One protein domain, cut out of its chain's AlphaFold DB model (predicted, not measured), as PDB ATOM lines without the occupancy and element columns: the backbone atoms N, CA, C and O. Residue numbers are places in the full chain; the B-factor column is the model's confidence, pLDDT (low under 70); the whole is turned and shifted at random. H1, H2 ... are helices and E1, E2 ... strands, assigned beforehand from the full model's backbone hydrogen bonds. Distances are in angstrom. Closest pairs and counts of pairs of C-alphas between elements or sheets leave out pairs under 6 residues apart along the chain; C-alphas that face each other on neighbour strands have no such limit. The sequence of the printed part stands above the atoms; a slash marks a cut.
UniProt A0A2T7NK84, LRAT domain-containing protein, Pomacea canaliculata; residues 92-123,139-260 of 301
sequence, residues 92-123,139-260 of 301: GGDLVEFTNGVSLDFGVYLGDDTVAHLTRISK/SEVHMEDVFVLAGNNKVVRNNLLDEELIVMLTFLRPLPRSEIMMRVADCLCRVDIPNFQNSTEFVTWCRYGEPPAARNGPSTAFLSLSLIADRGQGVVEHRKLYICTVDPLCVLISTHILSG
ATOM      1  N   GLY A  92     -17.731  18.024  37.459       98.38
ATOM      2  CA  GLY A  92     -18.319  18.693  38.621       98.38
ATOM      3  C   GLY A  92     -18.234  17.811  39.875       98.38
ATOM      4  O   GLY A  92     -18.513  16.608  39.806       98.38
ATOM      5  N   GLY A  93     -17.801  18.397  40.985       98.06
ATOM      6  CA  GLY A  93     -17.542  17.726  42.254       98.06
ATOM      7  C   GLY A  93     -16.115  17.199  42.438       98.06
ATOM      8  O   GLY A  93     -15.770  16.858  43.566       98.06
ATOM      9  N   ASP A  94     -15.284  17.116  41.390       98.44
ATOM     10  CA  ASP A  94     -13.871  16.724  41.521       98.44
ATOM     11  C   ASP A  94     -13.093  17.720  42.390       98.44
ATOM     12  O   ASP A  94     -13.329  18.929  42.338       98.44
ATOM     13  N   LEU A  95     -12.155  17.208  43.187       97.94
ATOM     14  CA  LEU A  95     -11.265  18.029  43.995       97.94
ATOM     15  C   LEU A  95     -10.091  18.502  43.152       97.94
ATOM     16  O   LEU A  95      -9.443  17.718  42.451       97.94
ATOM     17  N   VAL A  96      -9.806  19.791  43.259       98.00
ATOM     18  CA  VAL A  96      -8.735  20.458  42.533       98.00
ATOM     19  C   VAL A  96      -7.732  20.985  43.541       98.00
ATOM     20  O   VAL A  96      -8.093  21.728  44.449       98.00
ATOM     21  N   GLU A  97      -6.479  20.589  43.371       96.94
ATOM     22  CA  GLU A  97      -5.330  21.095  44.110       96.94
ATOM     23  C   GLU A  97      -4.565  22.090  43.237       96.94
ATOM     24  O   GLU A  97      -4.313  21.844  42.051       96.94
ATOM     25  N   PHE A  98      -4.180  23.213  43.835       95.06
ATOM     26  CA  PHE A  98      -3.345  24.229  43.205       95.06
ATOM     27  C   PHE A  98      -2.457  24.901  44.256       95.06
ATOM     28  O   PHE A  98      -2.766  24.929  45.446       95.06
ATOM     29  N   THR A  99      -1.315  25.447  43.838       90.12
ATOM     30  CA  THR A  99      -0.466  26.249  44.730       90.12
ATOM     31  C   THR A  99      -0.836  27.721  44.614       90.12
ATOM     32  O   THR A  99      -0.704  28.310  43.539       90.12
ATOM     33  N   ASN A 100      -1.214  28.337  45.730       80.12
ATOM     34  CA  ASN A 100      -1.384  29.781  45.850       80.12
ATOM     35  C   ASN A 100      -0.127  30.376  46.508       80.12
ATOM     36  O   ASN A 100       0.037  30.368  47.731       80.12
ATOM     37  N   GLY A 101       0.824  30.817  45.682       81.69
ATOM     38  CA  GLY A 101       2.133  31.277  46.146       81.69
ATOM     39  C   GLY A 101       2.965  30.141  46.754       81.69
ATOM     40  O   GLY A 101       3.521  29.327  46.025       81.69
ATOM     41  N   VAL A 102       3.076  30.108  48.087       82.69
ATOM     42  CA  VAL A 102       3.868  29.103  48.832       82.69
ATOM     43  C   VAL A 102       3.019  28.035  49.521       82.69
ATOM     44  O   VAL A 102       3.565  27.055  50.026       82.69
ATOM     45  N   SER A 103       1.699  28.214  49.572       85.38
ATOM     46  CA  SER A 103       0.777  27.270  50.202       85.38
ATOM     47  C   SER A 103       0.034  26.447  49.159       85.38
ATOM     48  O   SER A 103      -0.322  26.950  48.093       85.38
ATOM     49  N   LEU A 104      -0.216  25.183  49.495       91.94
ATOM     50  CA  LEU A 104      -1.177  24.351  48.783       91.94
ATOM     51  C   LEU A 104      -2.584  24.755  49.197       91.94
ATOM     52  O   LEU A 104      -2.834  24.997  50.380       91.94
ATOM     53  N   ASP A 105      -3.468  24.816  48.218       94.69
ATOM     54  CA  ASP A 105      -4.868  25.137  48.403       94.69
ATOM     55  C   ASP A 105      -5.741  24.154  47.616       94.69
ATOM     56  O   ASP A 105      -5.273  23.468  46.700       94.69
ATOM     57  N   PHE A 106      -7.003  24.060  48.019       96.81
ATOM     58  CA  PHE A 106      -7.946  23.083  47.494       96.81
ATOM     59  C   PHE A 106      -9.293  23.723  47.184       96.81
ATOM     60  O   PHE A 106      -9.778  24.593  47.908       96.81
ATOM     61  N   GLY A 107      -9.948  23.213  46.147       97.69
ATOM     62  CA  GLY A 107     -11.325  23.563  45.835       97.69
ATOM     63  C   GLY A 107     -12.106  22.422  45.196       97.69
ATOM     64  O   GLY A 107     -11.561  21.364  44.879       97.69
ATOM     65  N   VAL A 108     -13.406  22.641  45.027       98.38
ATOM     66  CA  VAL A 108     -14.328  21.735  44.337       98.38
ATOM     67  C   VAL A 108     -14.624  22.304  42.954       98.38
ATOM     68  O   VAL A 108     -15.096  23.436  42.840       98.38
ATOM     69  N   TYR A 109     -14.364  21.531  41.902       98.69
ATOM     70  CA  TYR A 109     -14.662  21.931  40.529       98.69
ATOM     71  C   TYR A 109     -16.170  21.980  40.290       98.69
ATOM     72  O   TYR A 109     -16.881  21.012  40.568       98.69
ATOM     73  N   LEU A 110     -16.660  23.090  39.742       98.38
ATOM     74  CA  LEU A 110     -18.083  23.312  39.480       98.38
ATOM     75  C   LEU A 110     -18.480  23.041  38.024       98.38
ATOM     76  O   LEU A 110     -19.666  22.897  37.734       98.38
ATOM     77  N   GLY A 111     -17.501  22.903  37.129       97.62
ATOM     78  CA  GLY A 111     -17.715  23.001  35.685       97.62
ATOM     79  C   GLY A 111     -17.337  24.387  35.169       97.62
ATOM     80  O   GLY A 111     -17.070  25.288  35.962       97.62
ATOM     81  N   ASP A 112     -17.292  24.529  33.845       97.56
ATOM     82  CA  ASP A 112     -17.028  25.796  33.150       97.56
ATOM     83  C   ASP A 112     -15.814  26.552  33.714       97.56
ATOM     84  O   ASP A 112     -15.903  27.724  34.078       97.56
ATOM     85  N   ASP A 113     -14.693  25.839  33.864       97.75
ATOM     86  CA  ASP A 113     -13.418  26.366  34.361       97.75
ATOM     87  C   ASP A 113     -13.509  27.036  35.749       97.75
ATOM     88  O   ASP A 113     -12.621  27.787  36.146       97.75
ATOM     89  N   THR A 114     -14.558  26.739  36.523       98.50
ATOM     90  CA  THR A 114     -14.856  27.390  37.805       98.50
ATOM     91  C   THR A 114     -14.650  26.437  38.982       98.50
ATOM     92  O   THR A 114     -15.045  25.269  38.947       98.50
ATOM     93  N   VAL A 115     -14.063  26.943  40.067       98.31
ATOM     94  CA  VAL A 115     -13.836  26.218  41.325       98.31
ATOM     95  C   VAL A 115     -14.422  26.992  42.501       98.31
ATOM     96  O   VAL A 115     -14.244  28.203  42.611       98.31
ATOM     97  N   ALA A 116     -15.083  26.277  43.413       98.12
ATOM     98  CA  ALA A 116     -15.387  26.783  44.746       98.12
ATOM     99  C   ALA A 116     -14.240  26.466  45.709       98.12
ATOM    100  O   ALA A 116     -13.875  25.300  45.863       98.12
ATOM    101  N   HIS A 117     -13.700  27.469  46.395       96.62
ATOM    102  CA  HIS A 117     -12.616  27.295  47.368       96.62
ATOM    103  C   HIS A 117     -12.835  28.143  48.620       96.62
ATOM    104  O   HIS A 117     -13.593  29.116  48.611       96.62
ATOM    105  N   LEU A 118     -12.192  27.750  49.719       94.56
ATOM    106  CA  LEU A 118     -12.300  28.440  50.999       94.56
ATOM    107  C   LEU A 118     -11.206  29.506  51.117       94.56
ATOM    108  O   LEU A 118     -10.035  29.188  51.302       94.56
ATOM    109  N   THR A 119     -11.593  30.776  51.120       91.75
ATOM    110  CA  THR A 119     -10.675  31.894  51.341       91.75
ATOM    111  C   THR A 119     -10.721  32.356  52.795       91.75
ATOM    112  O   THR A 119     -11.786  32.585  53.372       91.75
ATOM    113  N   ARG A 120      -9.548  32.560  53.404       86.75
ATOM    114  CA  ARG A 120      -9.450  33.205  54.721       86.75
ATOM    115  C   ARG A 120      -9.507  34.716  54.570       86.75
ATOM    116  O   ARG A 120      -8.593  35.333  54.021       86.75
ATOM    117  N   ILE A 121     -10.531  35.334  55.146       81.31
ATOM    118  CA  ILE A 121     -10.636  36.786  55.179       81.31
ATOM    119  C   ILE A 121      -9.953  37.291  56.437       81.31
ATOM    120  O   ILE A 121     -10.427  37.120  57.563       81.31
ATOM    121  N   SER A 122      -8.827  37.972  56.243       73.12
ATOM    122  CA  SER A 122      -8.286  38.828  57.289       73.12
ATOM    123  C   SER A 122      -9.130  40.100  57.348       73.12
ATOM    124  O   SER A 122      -8.921  41.053  56.597       73.12
ATOM    125  N   LYS A 123     -10.127  40.134  58.240       68.19
ATOM    126  CA  LYS A 123     -10.762  41.404  58.598       68.19
ATOM    127  C   LYS A 123      -9.689  42.267  59.249       68.19
ATOM    128  O   LYS A 123      -9.315  42.056  60.399       68.19
ATOM    129  N   SER A 139     -13.645  32.524  57.624       88.00
ATOM    130  CA  SER A 139     -13.482  31.865  56.329       88.00
ATOM    131  C   SER A 139     -14.740  32.084  55.489       88.00
ATOM    132  O   SER A 139     -15.848  32.040  56.021       88.00
ATOM    133  N   GLU A 140     -14.583  32.325  54.191       92.00
ATOM    134  CA  GLU A 140     -15.692  32.457  53.242       92.00
ATOM    135  C   GLU A 140     -15.420  31.594  52.008       92.00
ATOM    136  O   GLU A 140     -14.273  31.438  51.594       92.00
ATOM    137  N   VAL A 141     -16.470  31.013  51.426       94.62
ATOM    138  CA  VAL A 141     -16.358  30.224  50.193       94.62
ATOM    139  C   VAL A 141     -16.557  31.149  48.996       94.62
ATOM    140  O   VAL A 141     -17.536  31.893  48.942       94.62
ATOM    141  N   HIS A 142     -15.627  31.103  48.047       95.50
ATOM    142  CA  HIS A 142     -15.641  31.900  46.823       95.50
ATOM    143  C   HIS A 142     -15.669  30.996  45.593       95.50
ATOM    144  O   HIS A 142     -15.076  29.921  45.604       95.50
ATOM    145  N   MET A 143     -16.341  31.457  44.534       97.50
ATOM    146  CA  MET A 143     -16.228  30.884  43.191       97.50
ATOM    147  C   MET A 143     -15.232  31.703  42.384       97.50
ATOM    148  O   MET A 143     -15.351  32.929  42.328       97.50
ATOM    149  N   GLU A 144     -14.279  31.033  41.755       97.50
ATOM    150  CA  GLU A 144     -13.246  31.687  40.960       97.50
ATOM    151  C   GLU A 144     -12.804  30.797  39.796       97.50
ATOM    152  O   GLU A 144     -12.980  29.576  39.821       97.50
ATOM    153  N   ASP A 145     -12.259  31.426  38.760       97.69
ATOM    154  CA  ASP A 145     -11.700  30.743  37.596       97.69
ATOM    155  C   ASP A 145     -10.434  29.962  37.996       97.69
ATOM    156  O   ASP A 145      -9.547  30.482  38.681       97.69
ATOM    157  N   VAL A 146     -10.346  28.699  37.569       96.62
ATOM    158  CA  VAL A 146      -9.250  27.783  37.930       96.62
ATOM    159  C   VAL A 146      -7.895  28.330  37.480       96.62
ATOM    160  O   VAL A 146      -6.900  28.182  38.190       96.62
ATOM    161  N   PHE A 147      -7.831  28.955  36.304       95.25
ATOM    162  CA  PHE A 147      -6.591  29.491  35.751       95.25
ATOM    163  C   PHE A 147      -6.166  30.769  36.470       95.25
ATOM    164  O   PHE A 147      -4.969  30.996  36.642       95.25
ATOM    165  N   VAL A 148      -7.121  31.572  36.946       95.06
ATOM    166  CA  VAL A 148      -6.832  32.723  37.816       95.06
ATOM    167  C   VAL A 148      -6.258  32.252  39.154       95.06
ATOM    168  O   VAL A 148      -5.218  32.760  39.575       95.06
ATOM    169  N   LEU A 149      -6.872  31.239  39.774       93.81
ATOM    170  CA  LEU A 149      -6.410  30.658  41.041       93.81
ATOM    171  C   LEU A 149      -5.024  30.024  40.942       93.81
ATOM    172  O   LEU A 149      -4.168  30.234  41.804       93.81
ATOM    173  N   ALA A 150      -4.793  29.239  39.893       93.94
ATOM    174  CA  ALA A 150      -3.520  28.566  39.686       93.94
ATOM    175  C   ALA A 150      -2.422  29.535  39.223       93.94
ATOM    176  O   ALA A 150      -1.241  29.323  39.517       93.94
ATOM    177  N   GLY A 151      -2.779  30.594  38.490       92.81
ATOM    178  CA  GLY A 151      -1.828  31.483  37.836       92.81
ATOM    179  C   GLY A 151      -0.875  30.697  36.929       92.81
ATOM    180  O   GLY A 151      -1.292  30.001  36.009       92.81
ATOM    181  N   ASN A 152       0.425  30.771  37.222       92.69
ATOM    182  CA  ASN A 152       1.460  30.032  36.487       92.69
ATOM    183  C   ASN A 152       1.749  28.635  37.059       92.69
ATOM    184  O   ASN A 152       2.696  27.980  36.617       92.69
ATOM    185  N   ASN A 153       0.991  28.195  38.061       94.31
ATOM    186  CA  ASN A 153       1.213  26.925  38.733       94.31
ATOM    187  C   ASN A 153       0.380  25.800  38.131       94.31
ATOM    188  O   ASN A 153      -0.571  26.025  37.388       94.31
ATOM    189  N   LYS A 154       0.750  24.564  38.466       95.19
ATOM    190  CA  LYS A 154       0.066  23.366  37.987       95.19
ATOM    191  C   LYS A 154      -1.263  23.162  38.721       95.19
ATOM    192  O   LYS A 154      -1.303  23.222  39.946       95.19
ATOM    193  N   VAL A 155      -2.302  22.844  37.958       96.56
ATOM    194  CA  VAL A 155      -3.591  22.340  38.441       96.56
ATOM    195  C   VAL A 155      -3.524  20.817  38.501       96.56
ATOM    196  O   VAL A 155      -3.033  20.178  37.566       96.56
ATOM    197  N   VAL A 156      -3.989  20.222  39.598       96.62
ATOM    198  CA  VAL A 156      -3.980  18.766  39.783       96.62
ATOM    199  C   VAL A 156      -5.343  18.297  40.273       96.62
ATOM    200  O   VAL A 156      -5.838  18.778  41.289       96.62
ATOM    201  N   ARG A 157      -5.943  17.316  39.593       97.19
ATOM    202  CA  ARG A 157      -7.099  16.600  40.139       97.19
ATOM    203  C   ARG A 157      -6.657  15.700  41.295       97.19
ATOM    204  O   ARG A 157      -5.862  14.784  41.080       97.19
ATOM    205  N   ASN A 158      -7.213  15.896  42.488       95.62
ATOM    206  CA  ASN A 158      -6.831  15.158  43.694       95.62
ATOM    207  C   ASN A 158      -8.037  14.503  44.397       95.62
ATOM    208  O   ASN A 158      -8.431  14.882  45.496       95.62
ATOM    209  N   ASN A 159      -8.599  13.464  43.775       95.25
ATOM    210  CA  ASN A 159      -9.627  12.610  44.385       95.25
ATOM    211  C   ASN A 159      -9.010  11.374  45.071       95.25
ATOM    212  O   ASN A 159      -9.558  10.282  44.969       95.25
ATOM    213  N   LEU A 160      -7.840  11.497  45.708       89.62
ATOM    214  CA  LEU A 160      -7.102  10.324  46.202       89.62
ATOM    215  C   LEU A 160      -7.897   9.488  47.219       89.62
ATOM    216  O   LEU A 160      -7.738   8.275  47.250       89.62
ATOM    217  N   LEU A 161      -8.785  10.095  48.015       84.94
ATOM    218  CA  LEU A 161      -9.583   9.341  48.995       84.94
ATOM    219  C   LEU A 161     -10.728   8.522  48.365       84.94
ATOM    220  O   LEU A 161     -11.360   7.745  49.071       84.94
ATOM    221  N   ASP A 162     -10.972   8.649  47.058       89.25
ATOM    222  CA  ASP A 162     -11.916   7.787  46.339       89.25
ATOM    223  C   ASP A 162     -11.356   6.386  46.057       89.25
ATOM    224  O   ASP A 162     -12.118   5.490  45.687       89.25
ATOM    225  N   GLU A 163     -10.033   6.197  46.127       87.19
ATOM    226  CA  GLU A 163      -9.422   4.913  45.784       87.19
ATOM    227  C   GLU A 163      -9.937   3.819  46.728       87.19
ATOM    228  O   GLU A 163      -9.931   3.985  47.944       87.19
ATOM    229  N   GLU A 164     -10.362   2.680  46.174       76.31
ATOM    230  CA  GLU A 164     -11.066   1.612  46.906       76.31
ATOM    231  C   GLU A 164     -10.333   1.154  48.175       76.31
ATOM    232  O   GLU A 164     -10.948   0.964  49.223       76.31
ATOM    233  N   LEU A 165      -9.003   1.050  48.108       69.62
ATOM    234  CA  LEU A 165      -8.174   0.708  49.260       69.62
ATOM    235  C   LEU A 165      -8.301   1.748  50.384       69.62
ATOM    236  O   LEU A 165      -8.378   1.395  51.559       69.62
ATOM    237  N   ILE A 166      -8.347   3.032  50.034       74.44
ATOM    238  CA  ILE A 166      -8.482   4.130  50.992       74.44
ATOM    239  C   ILE A 166      -9.911   4.201  51.520       74.44
ATOM    240  O   ILE A 166     -10.096   4.385  52.722       74.44
ATOM    241  N   VAL A 167     -10.911   3.976  50.667       75.88
ATOM    242  CA  VAL A 167     -12.315   3.844  51.079       75.88
ATOM    243  C   VAL A 167     -12.464   2.731  52.117       75.88
ATOM    244  O   VAL A 167     -13.137   2.920  53.126       75.88
ATOM    245  N   MET A 168     -11.802   1.588  51.921       71.31
ATOM    246  CA  MET A 168     -11.824   0.479  52.878       71.31
ATOM    247  C   MET A 168     -11.162   0.850  54.214       71.31
ATOM    248  O   MET A 168     -11.675   0.492  55.269       71.31
ATOM    249  N   LEU A 169     -10.041   1.577  54.182       75.00
ATOM    250  CA  LEU A 169      -9.295   1.960  55.388       75.00
ATOM    251  C   LEU A 169      -9.947   3.103  56.175       75.00
ATOM    252  O   LEU A 169      -9.824   3.165  57.395       75.00
ATOM    253  N   THR A 170     -10.594   4.036  55.480       71.12
ATOM    254  CA  THR A 170     -11.137   5.266  56.078       71.12
ATOM    255  C   THR A 170     -12.653   5.242  56.231       71.12
ATOM    256  O   THR A 170     -13.198   6.104  56.915       71.12
ATOM    257  N   PHE A 171     -13.331   4.280  55.599       79.69
ATOM    258  CA  PHE A 171     -14.788   4.215  55.451       79.69
ATOM    259  C   PHE A 171     -15.409   5.440  54.758       79.69
ATOM    260  O   PHE A 171     -16.631   5.584  54.735       79.69
ATOM    261  N   LEU A 172     -14.592   6.303  54.144       81.88
ATOM    262  CA  LEU A 172     -15.054   7.476  53.412       81.88
ATOM    263  C   LEU A 172     -15.470   7.056  52.009       81.88
ATOM    264  O   LEU A 172     -14.633   6.669  51.202       81.88
ATOM    265  N   ARG A 173     -16.763   7.144  51.698       88.75
ATOM    266  CA  ARG A 173     -17.255   6.985  50.324       88.75
ATOM    267  C   ARG A 173     -17.547   8.361  49.739       88.75
ATOM    268  O   ARG A 173     -18.185   9.161  50.427       88.75
ATOM    269  N   PRO A 174     -17.115   8.659  48.501       93.69
ATOM    270  CA  PRO A 174     -17.501   9.906  47.865       93.69
ATOM    271  C   PRO A 174     -19.022   9.950  47.718       93.69
ATOM    272  O   PRO A 174     -19.657   8.978  47.299       93.69
ATOM    273  N   LEU A 175     -19.602  11.088  48.076       95.31
ATOM    274  CA  LEU A 175     -21.025  11.341  47.933       95.31
ATOM    275  C   LEU A 175     -21.411  11.400  46.447       95.31
ATOM    276  O   LEU A 175     -20.574  11.684  45.580       95.31
ATOM    277  N   PRO A 176     -22.693  11.176  46.109       97.06
ATOM    278  CA  PRO A 176     -23.183  11.419  44.762       97.06
ATOM    279  C   PRO A 176     -22.876  12.855  44.326       97.06
ATOM    280  O   PRO A 176     -23.059  13.796  45.096       97.06
ATOM    281  N   ARG A 177     -22.471  13.048  43.063       97.38
ATOM    282  CA  ARG A 177     -22.111  14.375  42.525       97.38
ATOM    283  C   ARG A 177     -23.158  15.445  42.845       97.38
ATOM    284  O   ARG A 177     -22.789  16.551  43.212       97.38
ATOM    285  N   SER A 178     -24.443  15.131  42.696       97.50
ATOM    286  CA  SER A 178     -25.534  16.068  42.988       97.50
ATOM    287  C   SER A 178     -25.504  16.568  44.432       97.50
ATOM    288  O   SER A 178     -25.721  17.752  44.660       97.50
ATOM    289  N   GLU A 179     -25.188  15.696  45.390       97.31
ATOM    290  CA  GLU A 179     -25.076  16.063  46.800       97.31
ATOM    291  C   GLU A 179     -23.834  16.921  47.063       97.31
ATOM    292  O   GLU A 179     -23.931  17.926  47.761       97.31
ATOM    293  N   ILE A 180     -22.695  16.587  46.444       97.69
ATOM    294  CA  ILE A 180     -21.471  17.401  46.536       97.69
ATOM    295  C   ILE A 180     -21.755  18.832  46.060       97.69
ATOM    296  O   ILE A 180     -21.440  19.798  46.751       97.69
ATOM    297  N   MET A 181     -22.386  18.975  44.892       97.81
ATOM    298  CA  MET A 181     -22.684  20.287  44.308       97.81
ATOM    299  C   MET A 181     -23.708  21.065  45.141       97.81
ATOM    300  O   MET A 181     -23.566  22.275  45.297       97.81
ATOM    301  N   MET A 182     -24.705  20.380  45.711       95.94
ATOM    302  CA  MET A 182     -25.687  20.986  46.615       95.94
ATOM    303  C   MET A 182     -25.016  21.546  47.872       95.94
ATOM    304  O   MET A 182     -25.215  22.709  48.195       95.94
ATOM    305  N   ARG A 183     -24.130  20.775  48.512       95.31
ATOM    306  CA  ARG A 183     -23.355  21.230  49.678       95.31
ATOM    307  C   ARG A 183     -22.501  22.456  49.373       95.31
ATOM    308  O   ARG A 183     -22.415  23.374  50.185       95.31
ATOM    309  N   VAL A 184     -21.869  22.490  48.199       96.12
ATOM    310  CA  VAL A 184     -21.106  23.669  47.771       96.12
ATOM    311  C   VAL A 184     -22.026  24.874  47.564       96.12
ATOM    312  O   VAL A 184     -21.696  25.970  48.015       96.12
ATOM    313  N   ALA A 185     -23.182  24.682  46.927       95.69
ATOM    314  CA  ALA A 185     -24.170  25.741  46.742       95.69
ATOM    315  C   ALA A 185     -24.691  26.282  48.085       95.69
ATOM    316  O   ALA A 185     -24.761  27.497  48.260       95.69
ATOM    317  N   ASP A 186     -24.965  25.408  49.056       93.31
ATOM    318  CA  ASP A 186     -25.381  25.794  50.411       93.31
ATOM    319  C   ASP A 186     -24.316  26.661  51.096       93.31
ATOM    320  O   ASP A 186     -24.628  27.700  51.687       93.31
ATOM    321  N   CYS A 187     -23.038  26.290  50.946       93.56
ATOM    322  CA  CYS A 187     -21.918  27.086  51.437       93.56
ATOM    323  C   CYS A 187     -21.835  28.464  50.760       93.56
ATOM    324  O   CYS A 187     -21.591  29.470  51.422       93.56
ATOM    325  N   LEU A 188     -22.065  28.545  49.451       94.12
ATOM    326  CA  LEU A 188     -22.049  29.817  48.719       94.12
ATOM    327  C   LEU A 188     -23.220  30.736  49.109       94.12
ATOM    328  O   LEU A 188     -23.066  31.958  49.120       94.12
ATOM    329  N   CYS A 189     -24.365  30.161  49.484       90.81
ATOM    330  CA  CYS A 189     -25.577  30.884  49.880       90.81
ATOM    331  C   CYS A 189     -25.578  31.395  51.336       90.81
ATOM    332  O   CYS A 189     -26.524  32.072  51.733       90.81
ATOM    333  N   ARG A 190     -24.518  31.136  52.121       74.75
ATOM    334  CA  ARG A 190     -24.292  31.667  53.485       74.75
ATOM    335  C   ARG A 190     -25.437  31.454  54.485       74.75
ATOM    336  O   ARG A 190     -25.704  32.341  55.294       74.75
ATOM    337  N   VAL A 191     -26.100  30.300  54.455       63.19
ATOM    338  CA  VAL A 191     -27.185  30.046  55.417       63.19
ATOM    339  C   VAL A 191     -26.625  29.673  56.787       63.19
ATOM    340  O   VAL A 191     -27.027  30.309  57.743       63.19
ATOM    341  N   ASP A 192     -25.648  28.764  56.873       71.62
ATOM    342  CA  ASP A 192     -24.916  28.408  58.104       71.62
ATOM    343  C   ASP A 192     -23.734  27.495  57.729       71.62
ATOM    344  O   ASP A 192     -23.815  26.267  57.783       71.62
ATOM    345  N   ILE A 193     -22.632  28.079  57.251       77.19
ATOM    346  CA  ILE A 193     -21.475  27.286  56.807       77.19
ATOM    347  C   ILE A 193     -20.776  26.680  58.035       77.19
ATOM    348  O   ILE A 193     -20.514  27.414  58.995       77.19
ATOM    349  N   PRO A 194     -20.399  25.386  58.020       83.69
ATOM    350  CA  PRO A 194     -19.519  24.835  59.042       83.69
ATOM    351  C   PRO A 194     -18.238  25.672  59.185       83.69
ATOM    352  O   PRO A 194     -17.693  26.186  58.208       83.69
ATOM    353  N   ASN A 195     -17.727  25.804  60.411       86.56
ATOM    354  CA  ASN A 195     -16.508  26.571  60.666       86.56
ATOM    355  C   ASN A 195     -15.260  25.796  60.201       86.56
ATOM    356  O   ASN A 195     -14.590  25.148  61.006       86.56
ATOM    357  N   PHE A 196     -14.974  25.841  58.900       88.25
ATOM    358  CA  PHE A 196     -13.799  25.212  58.301       88.25
ATOM    359  C   PHE A 196     -12.522  25.975  58.664       88.25
ATOM    360  O   PHE A 196     -12.402  27.182  58.412       88.25
ATOM    361  N   GLN A 197     -11.531  25.266  59.207       86.12
ATOM    362  CA  GLN A 197     -10.243  25.866  59.552       86.12
ATOM    363  C   GLN A 197      -9.370  26.085  58.313       86.12
ATOM    364  O   GLN A 197      -8.559  27.015  58.280       86.12
ATOM    365  N   ASN A 198      -9.495  25.233  57.296       90.06
ATOM    366  CA  ASN A 198      -8.692  25.255  56.072       90.06
ATOM    367  C   ASN A 198      -9.488  24.706  54.872       90.06
ATOM    368  O   ASN A 198     -10.564  24.131  55.034       90.06
ATOM    369  N   SER A 199      -8.965  24.902  53.661       93.31
ATOM    370  CA  SER A 199      -9.615  24.458  52.425       93.31
ATOM    371  C   SER A 199      -9.713  22.941  52.298       93.31
ATOM    372  O   SER A 199     -10.707  22.448  51.770       93.31
ATOM    373  N   THR A 200      -8.755  22.186  52.846       92.12
ATOM    374  CA  THR A 200      -8.803  20.717  52.873       92.12
ATOM    375  C   THR A 200     -10.023  20.202  53.643       92.12
ATOM    376  O   THR A 200     -10.719  19.309  53.164       92.12
ATOM    377  N   GLU A 201     -10.332  20.785  54.804       91.06
ATOM    378  CA  GLU A 201     -11.542  20.461  55.572       91.06
ATOM    379  C   GLU A 201     -12.817  20.762  54.782       91.06
ATOM    380  O   GLU A 201     -13.723  19.929  54.743       91.06
ATOM    381  N   PHE A 202     -12.867  21.917  54.113       94.31
ATOM    382  CA  PHE A 202     -14.003  22.308  53.280       94.31
ATOM    383  C   PHE A 202     -14.258  21.307  52.145       94.31
ATOM    384  O   PHE A 202     -15.374  20.797  52.011       94.31
ATOM    385  N   VAL A 203     -13.236  20.980  51.346       95.44
ATOM    386  CA  VAL A 203     -13.408  20.065  50.206       95.44
ATOM    387  C   VAL A 203     -13.699  18.631  50.648       95.44
ATOM    388  O   VAL A 203     -14.481  17.935  50.001       95.44
ATOM    389  N   THR A 204     -13.130  18.201  51.780       92.75
ATOM    390  CA  THR A 204     -13.382  16.872  52.358       92.75
ATOM    391  C   THR A 204     -14.827  16.758  52.833       92.75
ATOM    392  O   THR A 204     -15.504  15.786  52.503       92.75
ATOM    393  N   TRP A 205     -15.336  17.769  53.542       93.94
ATOM    394  CA  TRP A 205     -16.736  17.805  53.962       93.94
ATOM    395  C   TRP A 205     -17.697  17.816  52.768       93.94
ATOM    396  O   TRP A 205     -18.695  17.091  52.777       93.94
ATOM    397  N   CYS A 206     -17.384  18.589  51.720       95.62
ATOM    398  CA  CYS A 206     -18.200  18.627  50.505       95.62
ATOM    399  C   CYS A 206     -18.259  17.259  49.819       95.62
ATOM    400  O   CYS A 206     -19.331  16.845  49.384       95.62
ATOM    401  N   ARG A 207     -17.119  16.563  49.710       96.19
ATOM    402  CA  ARG A 207     -17.018  15.317  48.945       96.19
ATOM    403  C   ARG A 207     -17.442  14.070  49.714       96.19
ATOM    404  O   ARG A 207     -18.022  13.184  49.099       96.19
ATOM    405  N   TYR A 208     -17.156  13.984  51.011       93.75
ATOM    406  CA  TYR A 208     -17.312  12.745  51.792       93.75
ATOM    407  C   TYR A 208     -18.302  12.854  52.946       93.75
ATOM    408  O   TYR A 208     -18.600  11.856  53.591       93.75
ATOM    409  N   GLY A 209     -18.828  14.043  53.230       90.62
ATOM    410  CA  GLY A 209     -19.920  14.190  54.183       90.62
ATOM    411  C   GLY A 209     -19.527  14.531  55.616       90.62
ATOM    412  O   GLY A 209     -20.375  15.028  56.356       90.62
ATOM    413  N   GLU A 210     -18.268  14.310  55.989       75.56
ATOM    414  CA  GLU A 210     -17.796  14.345  57.376       75.56
ATOM    415  C   GLU A 210     -17.471  15.767  57.869       75.56
ATOM    416  O   GLU A 210     -16.587  16.425  57.306       75.56
ATOM    417  N   PRO A 211     -18.172  16.291  58.898       62.84
ATOM    418  CA  PRO A 211     -17.923  17.627  59.429       62.84
ATOM    419  C   PRO A 211     -16.666  17.680  60.315       62.84
ATOM    420  O   PRO A 211     -16.418  16.754  61.091       62.84
ATOM    421  N   PRO A 212     -15.918  18.803  60.310       57.19
ATOM    422  CA  PRO A 212     -14.700  18.961  61.115       57.19
ATOM    423  C   PRO A 212     -14.908  18.728  62.622       57.19
ATOM    424  O   PRO A 212     -14.018  18.236  63.310       57.19
ATOM    425  N   ALA A 213     -16.094  19.071  63.141       52.25
ATOM    426  CA  ALA A 213     -16.397  19.088  64.573       52.25
ATOM    427  C   ALA A 213     -16.908  17.754  65.151       52.25
ATOM    428  O   ALA A 213     -17.001  17.628  66.368       52.25
ATOM    429  N   ALA A 214     -17.213  16.741  64.328       51.84
ATOM    430  CA  ALA A 214     -17.612  15.424  64.848       51.84
ATOM    431  C   ALA A 214     -16.451  14.685  65.546       51.84
ATOM    432  O   ALA A 214     -16.656  13.685  66.233       51.84
ATOM    433  N   ARG A 215     -15.221  15.200  65.424       52.78
ATOM    434  CA  ARG A 215     -14.019  14.664  66.056       52.78
ATOM    435  C   ARG A 215     -13.685  15.435  67.335       52.78
ATOM    436  O   ARG A 215     -12.730  16.198  67.372       52.78
ATOM    437  N   ASN A 216     -14.391  15.157  68.428       45.38
ATOM    438  CA  ASN A 216     -13.925  15.493  69.790       45.38
ATOM    439  C   ASN A 216     -12.733  14.604  70.244       45.38
ATOM    440  O   ASN A 216     -12.562  14.337  71.431       45.38
ATOM    441  N   GLY A 217     -11.925  14.111  69.300       51.00
ATOM    442  CA  GLY A 217     -10.714  13.320  69.517       51.00
ATOM    443  C   GLY A 217      -9.455  14.119  69.151       51.00
ATOM    444  O   GLY A 217      -9.576  15.207  68.586       51.00
ATOM    445  N   PRO A 218      -8.247  13.622  69.484       42.84
ATOM    446  CA  PRO A 218      -6.995  14.340  69.243       42.84
ATOM    447  C   PRO A 218      -6.887  14.789  67.783       42.84
ATOM    448  O   PRO A 218      -7.211  14.020  66.878       42.84
ATOM    449  N   SER A 219      -6.446  16.042  67.592       42.56
ATOM    450  CA  SER A 219      -6.254  16.695  66.293       42.56
ATOM    451  C   SER A 219      -5.810  15.705  65.232       42.56
ATOM    452  O   SER A 219      -4.743  15.100  65.340       42.56
ATOM    453  N   THR A 220      -6.616  15.580  64.188       44.62
ATOM    454  CA  THR A 220      -6.270  14.833  62.987       44.62
ATOM    455  C   THR A 220      -4.982  15.371  62.400       44.62
ATOM    456  O   THR A 220      -4.954  16.423  61.763       44.62
ATOM    457  N   ALA A 221      -3.898  14.640  62.631       40.91
ATOM    458  CA  ALA A 221      -2.668  14.826  61.900       40.91
ATOM    459  C   ALA A 221      -2.927  14.361  60.465       40.91
ATOM    460  O   ALA A 221      -3.176  13.183  60.215       40.91
ATOM    461  N   PHE A 222      -2.890  15.295  59.519       45.31
ATOM    462  CA  PHE A 222      -2.772  14.952  58.109       45.31
ATOM    463  C   PHE A 222      -1.380  14.355  57.908       45.31
ATOM    464  O   PHE A 222      -0.383  15.078  57.833       45.31
ATOM    465  N   LEU A 223      -1.290  13.028  57.874       38.66
ATOM    466  CA  LEU A 223      -0.044  12.359  57.533       38.66
ATOM    467  C   LEU A 223       0.121  12.435  56.017       38.66
ATOM    468  O   LEU A 223      -0.613  11.796  55.268       38.66
ATOM    469  N   SER A 224       1.084  13.245  55.578       38.72
ATOM    470  CA  SER A 224       1.605  13.221  54.211       38.72
ATOM    471  C   SER A 224       2.450  11.956  54.041       38.72
ATOM    472  O   SER A 224       3.672  11.989  54.191       38.72
ATOM    473  N   LEU A 225       1.815  10.831  53.735       43.09
ATOM    474  CA  LEU A 225       2.488   9.606  53.324       43.09
ATOM    475  C   LEU A 225       3.047   9.810  51.917       43.09
ATOM    476  O   LEU A 225       2.306   9.977  50.960       43.09
ATOM    477  N   SER A 226       4.368   9.832  51.768       38.22
ATOM    478  CA  SER A 226       4.971   9.796  50.434       38.22
ATOM    479  C   SER A 226       4.943   8.352  49.948       38.22
ATOM    480  O   SER A 226       5.736   7.542  50.420       38.22
ATOM    481  N   LEU A 227       4.031   8.016  49.038       42.69
ATOM    482  CA  LEU A 227       4.070   6.727  48.358       42.69
ATOM    483  C   LEU A 227       5.171   6.800  47.296       42.69
ATOM    484  O   LEU A 227       5.079   7.586  46.350       42.69
ATOM    485  N   ILE A 228       6.227   6.007  47.479       42.44
ATOM    486  CA  ILE A 228       7.254   5.784  46.461       42.44
ATOM    487  C   ILE A 228       6.808   4.559  45.668       42.44
ATOM    488  O   ILE A 228       6.976   3.429  46.114       42.44
ATOM    489  N   ALA A 229       6.194   4.780  44.508       44.31
ATOM    490  CA  ALA A 229       5.924   3.699  43.570       44.31
ATOM    491  C   ALA A 229       7.132   3.556  42.635       44.31
ATOM    492  O   ALA A 229       7.311   4.368  41.726       44.31
ATOM    493  N   ASP A 230       7.969   2.541  42.858       40.09
ATOM    494  CA  ASP A 230       9.039   2.207  41.920       40.09
ATOM    495  C   ASP A 230       8.436   1.513  40.690       40.09
ATOM    496  O   ASP A 230       8.011   0.360  40.732       40.09
ATOM    497  N   ARG A 231       8.353   2.245  39.577       45.44
ATOM    498  CA  ARG A 231       7.915   1.710  38.282       45.44
ATOM    499  C   ARG A 231       9.087   1.182  37.449       45.44
ATOM    500  O   ARG A 231       9.068   1.365  36.242       45.44
ATOM    501  N   GLY A 232      10.135   0.596  38.032       43.22
ATOM    502  CA  GLY A 232      11.162  -0.177  37.302       43.22
ATOM    503  C   GLY A 232      11.910   0.550  36.164       43.22
ATOM    504  O   GLY A 232      12.668  -0.072  35.425       43.22
ATOM    505  N   GLN A 233      11.705   1.861  36.001       48.16
ATOM    506  CA  GLN A 233      12.278   2.716  34.955       48.16
ATOM    507  C   GLN A 233      13.080   3.889  35.545       48.16
ATOM    508  O   GLN A 233      13.458   4.805  34.821       48.16
ATOM    509  N   GLY A 234      13.355   3.879  36.854       49.06
ATOM    510  CA  GLY A 234      14.197   4.890  37.505       49.06
ATOM    511  C   GLY A 234      13.559   6.276  37.654       49.06
ATOM    512  O   GLY A 234      14.262   7.233  37.971       49.06
ATOM    513  N   VAL A 235      12.243   6.411  37.450       40.19
ATOM    514  CA  VAL A 235      11.502   7.651  37.724       40.19
ATOM    515  C   VAL A 235      10.756   7.492  39.044       40.19
ATOM    516  O   VAL A 235       9.745   6.798  39.115       40.19
ATOM    517  N   VAL A 236      11.272   8.134  40.092       44.56
ATOM    518  CA  VAL A 236      10.630   8.195  41.409       44.56
ATOM    519  C   VAL A 236       9.519   9.244  41.355       44.56
ATOM    520  O   VAL A 236       9.781  10.446  41.376       44.56
ATOM    521  N   GLU A 237       8.267   8.801  41.258       43.06
ATOM    522  CA  GLU A 237       7.107   9.684  41.397       43.06
ATOM    523  C   GLU A 237       6.743   9.778  42.885       43.06
ATOM    524  O   GLU A 237       6.188   8.845  43.461       43.06
ATOM    525  N   HIS A 238       7.071  10.902  43.527       44.44
ATOM    526  CA  HIS A 238       6.632  11.170  44.896       44.44
ATOM    527  C   HIS A 238       5.160  11.584  44.886       44.44
ATOM    528  O   HIS A 238       4.840  12.747  44.630       44.44
ATOM    529  N   ARG A 239       4.257  10.652  45.196       47.03
ATOM    530  CA  ARG A 239       2.858  10.992  45.470       47.03
ATOM    531  C   ARG A 239       2.692  11.224  46.960       47.03
ATOM    532  O   ARG A 239       2.900  10.315  47.756       47.03
ATOM    533  N   LYS A 240       2.341  12.453  47.340       47.47
ATOM    534  CA  LYS A 240       1.917  12.754  48.708       47.47
ATOM    535  C   LYS A 240       0.479  12.287  48.855       47.47
ATOM    536  O   LYS A 240      -0.437  12.882  48.299       47.47
ATOM    537  N   LEU A 241       0.306  11.193  49.571       44.66
ATOM    538  CA  LEU A 241      -0.972  10.691  50.009       44.66
ATOM    539  C   LEU A 241      -1.285  11.299  51.375       44.66
ATOM    540  O   LEU A 241      -0.529  11.124  52.324       44.66
ATOM    541  N   TYR A 242      -2.390  12.024  51.475       47.22
ATOM    542  CA  TYR A 242      -2.848  12.601  52.734       47.22
ATOM    543  C   TYR A 242      -3.894  11.662  53.326       47.22
ATOM    544  O   TYR A 242      -5.040  11.676  52.887       47.22
ATOM    545  N   ILE A 243      -3.509  10.814  54.284       47.84
ATOM    546  CA  ILE A 243      -4.473   9.930  54.959       47.84
ATOM    547  C   ILE A 243      -4.920  10.585  56.266       47.84
ATOM    548  O   ILE A 243      -4.106  10.895  57.137       47.84
ATOM    549  N   CYS A 244      -6.231  10.776  56.412       42.62
ATOM    550  CA  CYS A 244      -6.860  11.166  57.669       42.62
ATOM    551  C   CYS A 244      -7.269   9.913  58.452       42.62
ATOM    552  O   CYS A 244      -8.381   9.418  58.271       42.62
ATOM    553  N   THR A 245      -6.418   9.402  59.344       46.91
ATOM    554  CA  THR A 245      -6.816   8.310  60.248       46.91
ATOM    555  C   THR A 245      -7.281   8.869  61.591       46.91
ATOM    556  O   THR A 245      -6.617   9.721  62.176       46.91
ATOM    557  N   VAL A 246      -8.406   8.367  62.102       40.41
ATOM    558  CA  VAL A 246      -8.873   8.603  63.486       40.41
ATOM    559  C   VAL A 246      -8.235   7.665  64.502       40.41
ATOM    560  O   VAL A 246      -8.318   7.931  65.697       40.41
ATOM    561  N   ASP A 247      -7.584   6.600  64.033       48.66
ATOM    562  CA  ASP A 247      -7.007   5.568  64.884       48.66
ATOM    563  C   ASP A 247      -5.488   5.449  64.639       48.66
ATOM    564  O   ASP A 247      -5.076   5.184  63.501       48.66
ATOM    565  N   PRO A 248      -4.631   5.636  65.662       49.72
ATOM    566  CA  PRO A 248      -3.192   5.404  65.545       49.72
ATOM    567  C   PRO A 248      -2.832   3.962  65.139       49.72
ATOM    568  O   PRO A 248      -1.750   3.751  64.592       49.72
ATOM    569  N   LEU A 249      -3.718   2.974  65.323       45.78
ATOM    570  CA  LEU A 249      -3.498   1.607  64.833       45.78
ATOM    571  C   LEU A 249      -3.588   1.503  63.300       45.78
ATOM    572  O   LEU A 249      -2.826   0.746  62.695       45.78
ATOM    573  N   CYS A 250      -4.432   2.306  62.643       45.41
ATOM    574  CA  CYS A 250      -4.499   2.355  61.175       45.41
ATOM    575  C   CYS A 250      -3.217   2.938  60.553       45.41
ATOM    576  O   CYS A 250      -2.838   2.554  59.446       45.41
ATOM    577  N   VAL A 251      -2.514   3.817  61.280       47.88
ATOM    578  CA  VAL A 251      -1.223   4.388  60.857       47.88
ATOM    579  C   VAL A 251      -0.146   3.301  60.742       47.88
ATOM    580  O   VAL A 251       0.607   3.289  59.770       47.88
ATOM    581  N   LEU A 252      -0.115   2.354  61.687       44.66
ATOM    582  CA  LEU A 252       0.859   1.254  61.740       44.66
ATOM    583  C   LEU A 252       0.664   0.219  60.620       44.66
ATOM    584  O   LEU A 252       1.638  -0.252  60.027       44.66
ATOM    585  N   ILE A 253      -0.588  -0.108  60.290       46.19
ATOM    586  CA  ILE A 253      -0.904  -1.078  59.229       46.19
ATOM    587  C   ILE A 253      -0.528  -0.505  57.854       46.19
ATOM    588  O   ILE A 253       0.053  -1.207  57.025       46.19
ATOM    589  N   SER A 254      -0.771   0.791  57.629       42.25
ATOM    590  CA  SER A 254      -0.460   1.436  56.348       42.25
ATOM    591  C   SER A 254       1.048   1.526  56.077       42.25
ATOM    592  O   SER A 254       1.456   1.425  54.921       42.25
ATOM    593  N   THR A 255       1.888   1.668  57.109       45.66
ATOM    594  CA  THR A 255       3.351   1.634  56.942       45.66
ATOM    595  C   THR A 255       3.884   0.232  56.644       45.66
ATOM    596  O   THR A 255       4.809   0.105  55.848       45.66
ATOM    597  N   HIS A 256       3.289  -0.824  57.215       41.41
ATOM    598  CA  HIS A 256       3.749  -2.204  57.010       41.41
ATOM    599  C   HIS A 256       3.368  -2.781  55.641       41.41
ATOM    600  O   HIS A 256       4.179  -3.471  55.031       41.41
ATOM    601  N   ILE A 257       2.172  -2.477  55.124       46.62
ATOM    602  CA  ILE A 257       1.729  -2.980  53.809       46.62
ATOM    603  C   ILE A 257       2.536  -2.342  52.663       46.62
ATOM    604  O   ILE A 257       2.766  -2.980  51.638       46.62
ATOM    605  N   LEU A 258       3.007  -1.102  52.835       46.28
ATOM    606  CA  LEU A 258       3.718  -0.352  51.793       46.28
ATOM    607  C   LEU A 258       5.249  -0.493  51.838       46.28
ATOM    608  O   LEU A 258       5.897  -0.167  50.847       46.28
ATOM    609  N   SER A 259       5.843  -0.970  52.943       48.38
ATOM    610  CA  SER A 259       7.304  -1.150  53.036       48.38
ATOM    611  C   SER A 259       7.823  -2.439  52.396       48.38
ATOM    612  O   SER A 259       9.038  -2.589  52.317       48.38
ATOM    613  N   GLY A 260       6.944  -3.342  51.941       41.81
ATOM    614  CA  GLY A 260       7.298  -4.449  51.051       41.81
ATOM    615  C   GLY A 260       8.571  -5.212  51.421       41.81
ATOM    616  O   GLY A 260       9.351  -5.522  50.528       41.81
TER     617      GLY A 260
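What this domain is: This is residues 92 to 123 and 139 to 260 of the 301 residues of the protein "LRAT domain-containing protein" of Pomacea canaliculata (UniProt A0A2T7NK84). What shape does the model have? It has two lobes: the larger is a strongly twisted wall of four strands, E1 to E4, with H3 and H4 over one face and the short H1 over the other, while the smaller is a loose pairing of the long hairpin E5 and E6 with H5. H2 is close to H5 and apart from H3 and H4. What is it made of? The printed part has 154 residues, with five named helices and six named strands in the order E1 E2 E3 E4 H1 H2 H3 H4 E5 E6 H5; the class is mixed, helices and strands, and both sheets, E1 - E2 - E3 - E4 and E5 - E6, are antiparallel. How large is it? It is compact, with a radius of gyration of the C-alphas of 16.4 A, and it spans 48 by 39 by 32 A.

Where its parts are: Where are the strands of the larger sheet? E1 is residues 95 to 100, 15.5 A long, and begins at C-alpha 95 at (-11.265, 18.029, 43.995). E2 is residues 103 to 111, 23.9 A, E3 residues 114 to 121, 20.2 A, and E4 residues 139 to 145, 18.9 A. Which elements follow along the chain? H1 is residues 146 to 150, 6.0 A, H2 residues 164 to 170, 9.9 A, H3 residues 177 to 188, 16.6 A, and H4 residues 199 to 208, 14.0 A. E5 is residues 223 to 230, 20.7 A, E6 residues 236 to 243, 20.4 A, and H5 residues 248 to 258, 16.4 A, ending at C-alpha 258 at (3.718, -0.352, 51.793).

How they stand to each other: How is the larger sheet paired? E1, E2 and E3 form a meander, each strand the antiparallel neighbour of the one before, with N 98 and O 105 at 3.1 A and N 108 and O 116 at 2.8 A; E2 bends by 50 degrees at residue 108. E4 is the antiparallel neighbour of E3, with N 117 and O 142 at 2.9 A, and residues 96 to 97 of E1 pair antiparallel with residues 156 to 157. How do helices stand to this sheet? H4 is on it at a height of 8.5 A and runs along the strands, at 18 degrees to E2 on the local plane; its closest C-alphas to E2 are Ser 199 and Phe 106, 5.4 A apart. On the same face H3, at a height of 9.7 A, runs across the strands and touches H4 with residues 180 to 184 alone, as a helical hairpin at a steep tilt of 40 degrees, opposite ways, closest at the C-alphas of Ile 180 and Cys 206, 5.3 A. H1 is on the opposite face at a height of 7.4 A, its closest C-alpha pair with E1 being Ala 150 and Phe 98, 5.6 A. What forms the smaller group? E5 and E6 are a hairpin, with N 225 and O 241 at 2.8 A, and the closest C-alphas of E5 and H5 are Leu 227 and Leu 258, 7.9 A. H2 and H5 are close but not clearly touching, closest at the C-alphas of Leu 169 and Cys 250, 7.5 A. Are the helices' backbones complete? Every O i to N i+4 pair is within hydrogen-bond range in H1, H2, H3 and H4, and 5 of 7 are in H5.

The domain as a whole: How far does it reach? The two C-alphas farthest apart are those of Val 191 and Gln 233, 52.2 A. Where is the chain cut or its link long? Residues 124 to 138 are not printed, and C-alphas 123 and 139 are 10.2 A apart across the cut; the links from H1 to H2 and from H4 to E5 are long. Where is confidence low? The mean pLDDT of the printed part is 76.0, and 53 residues are under 70: 123, 165, 191 and 211 to 260.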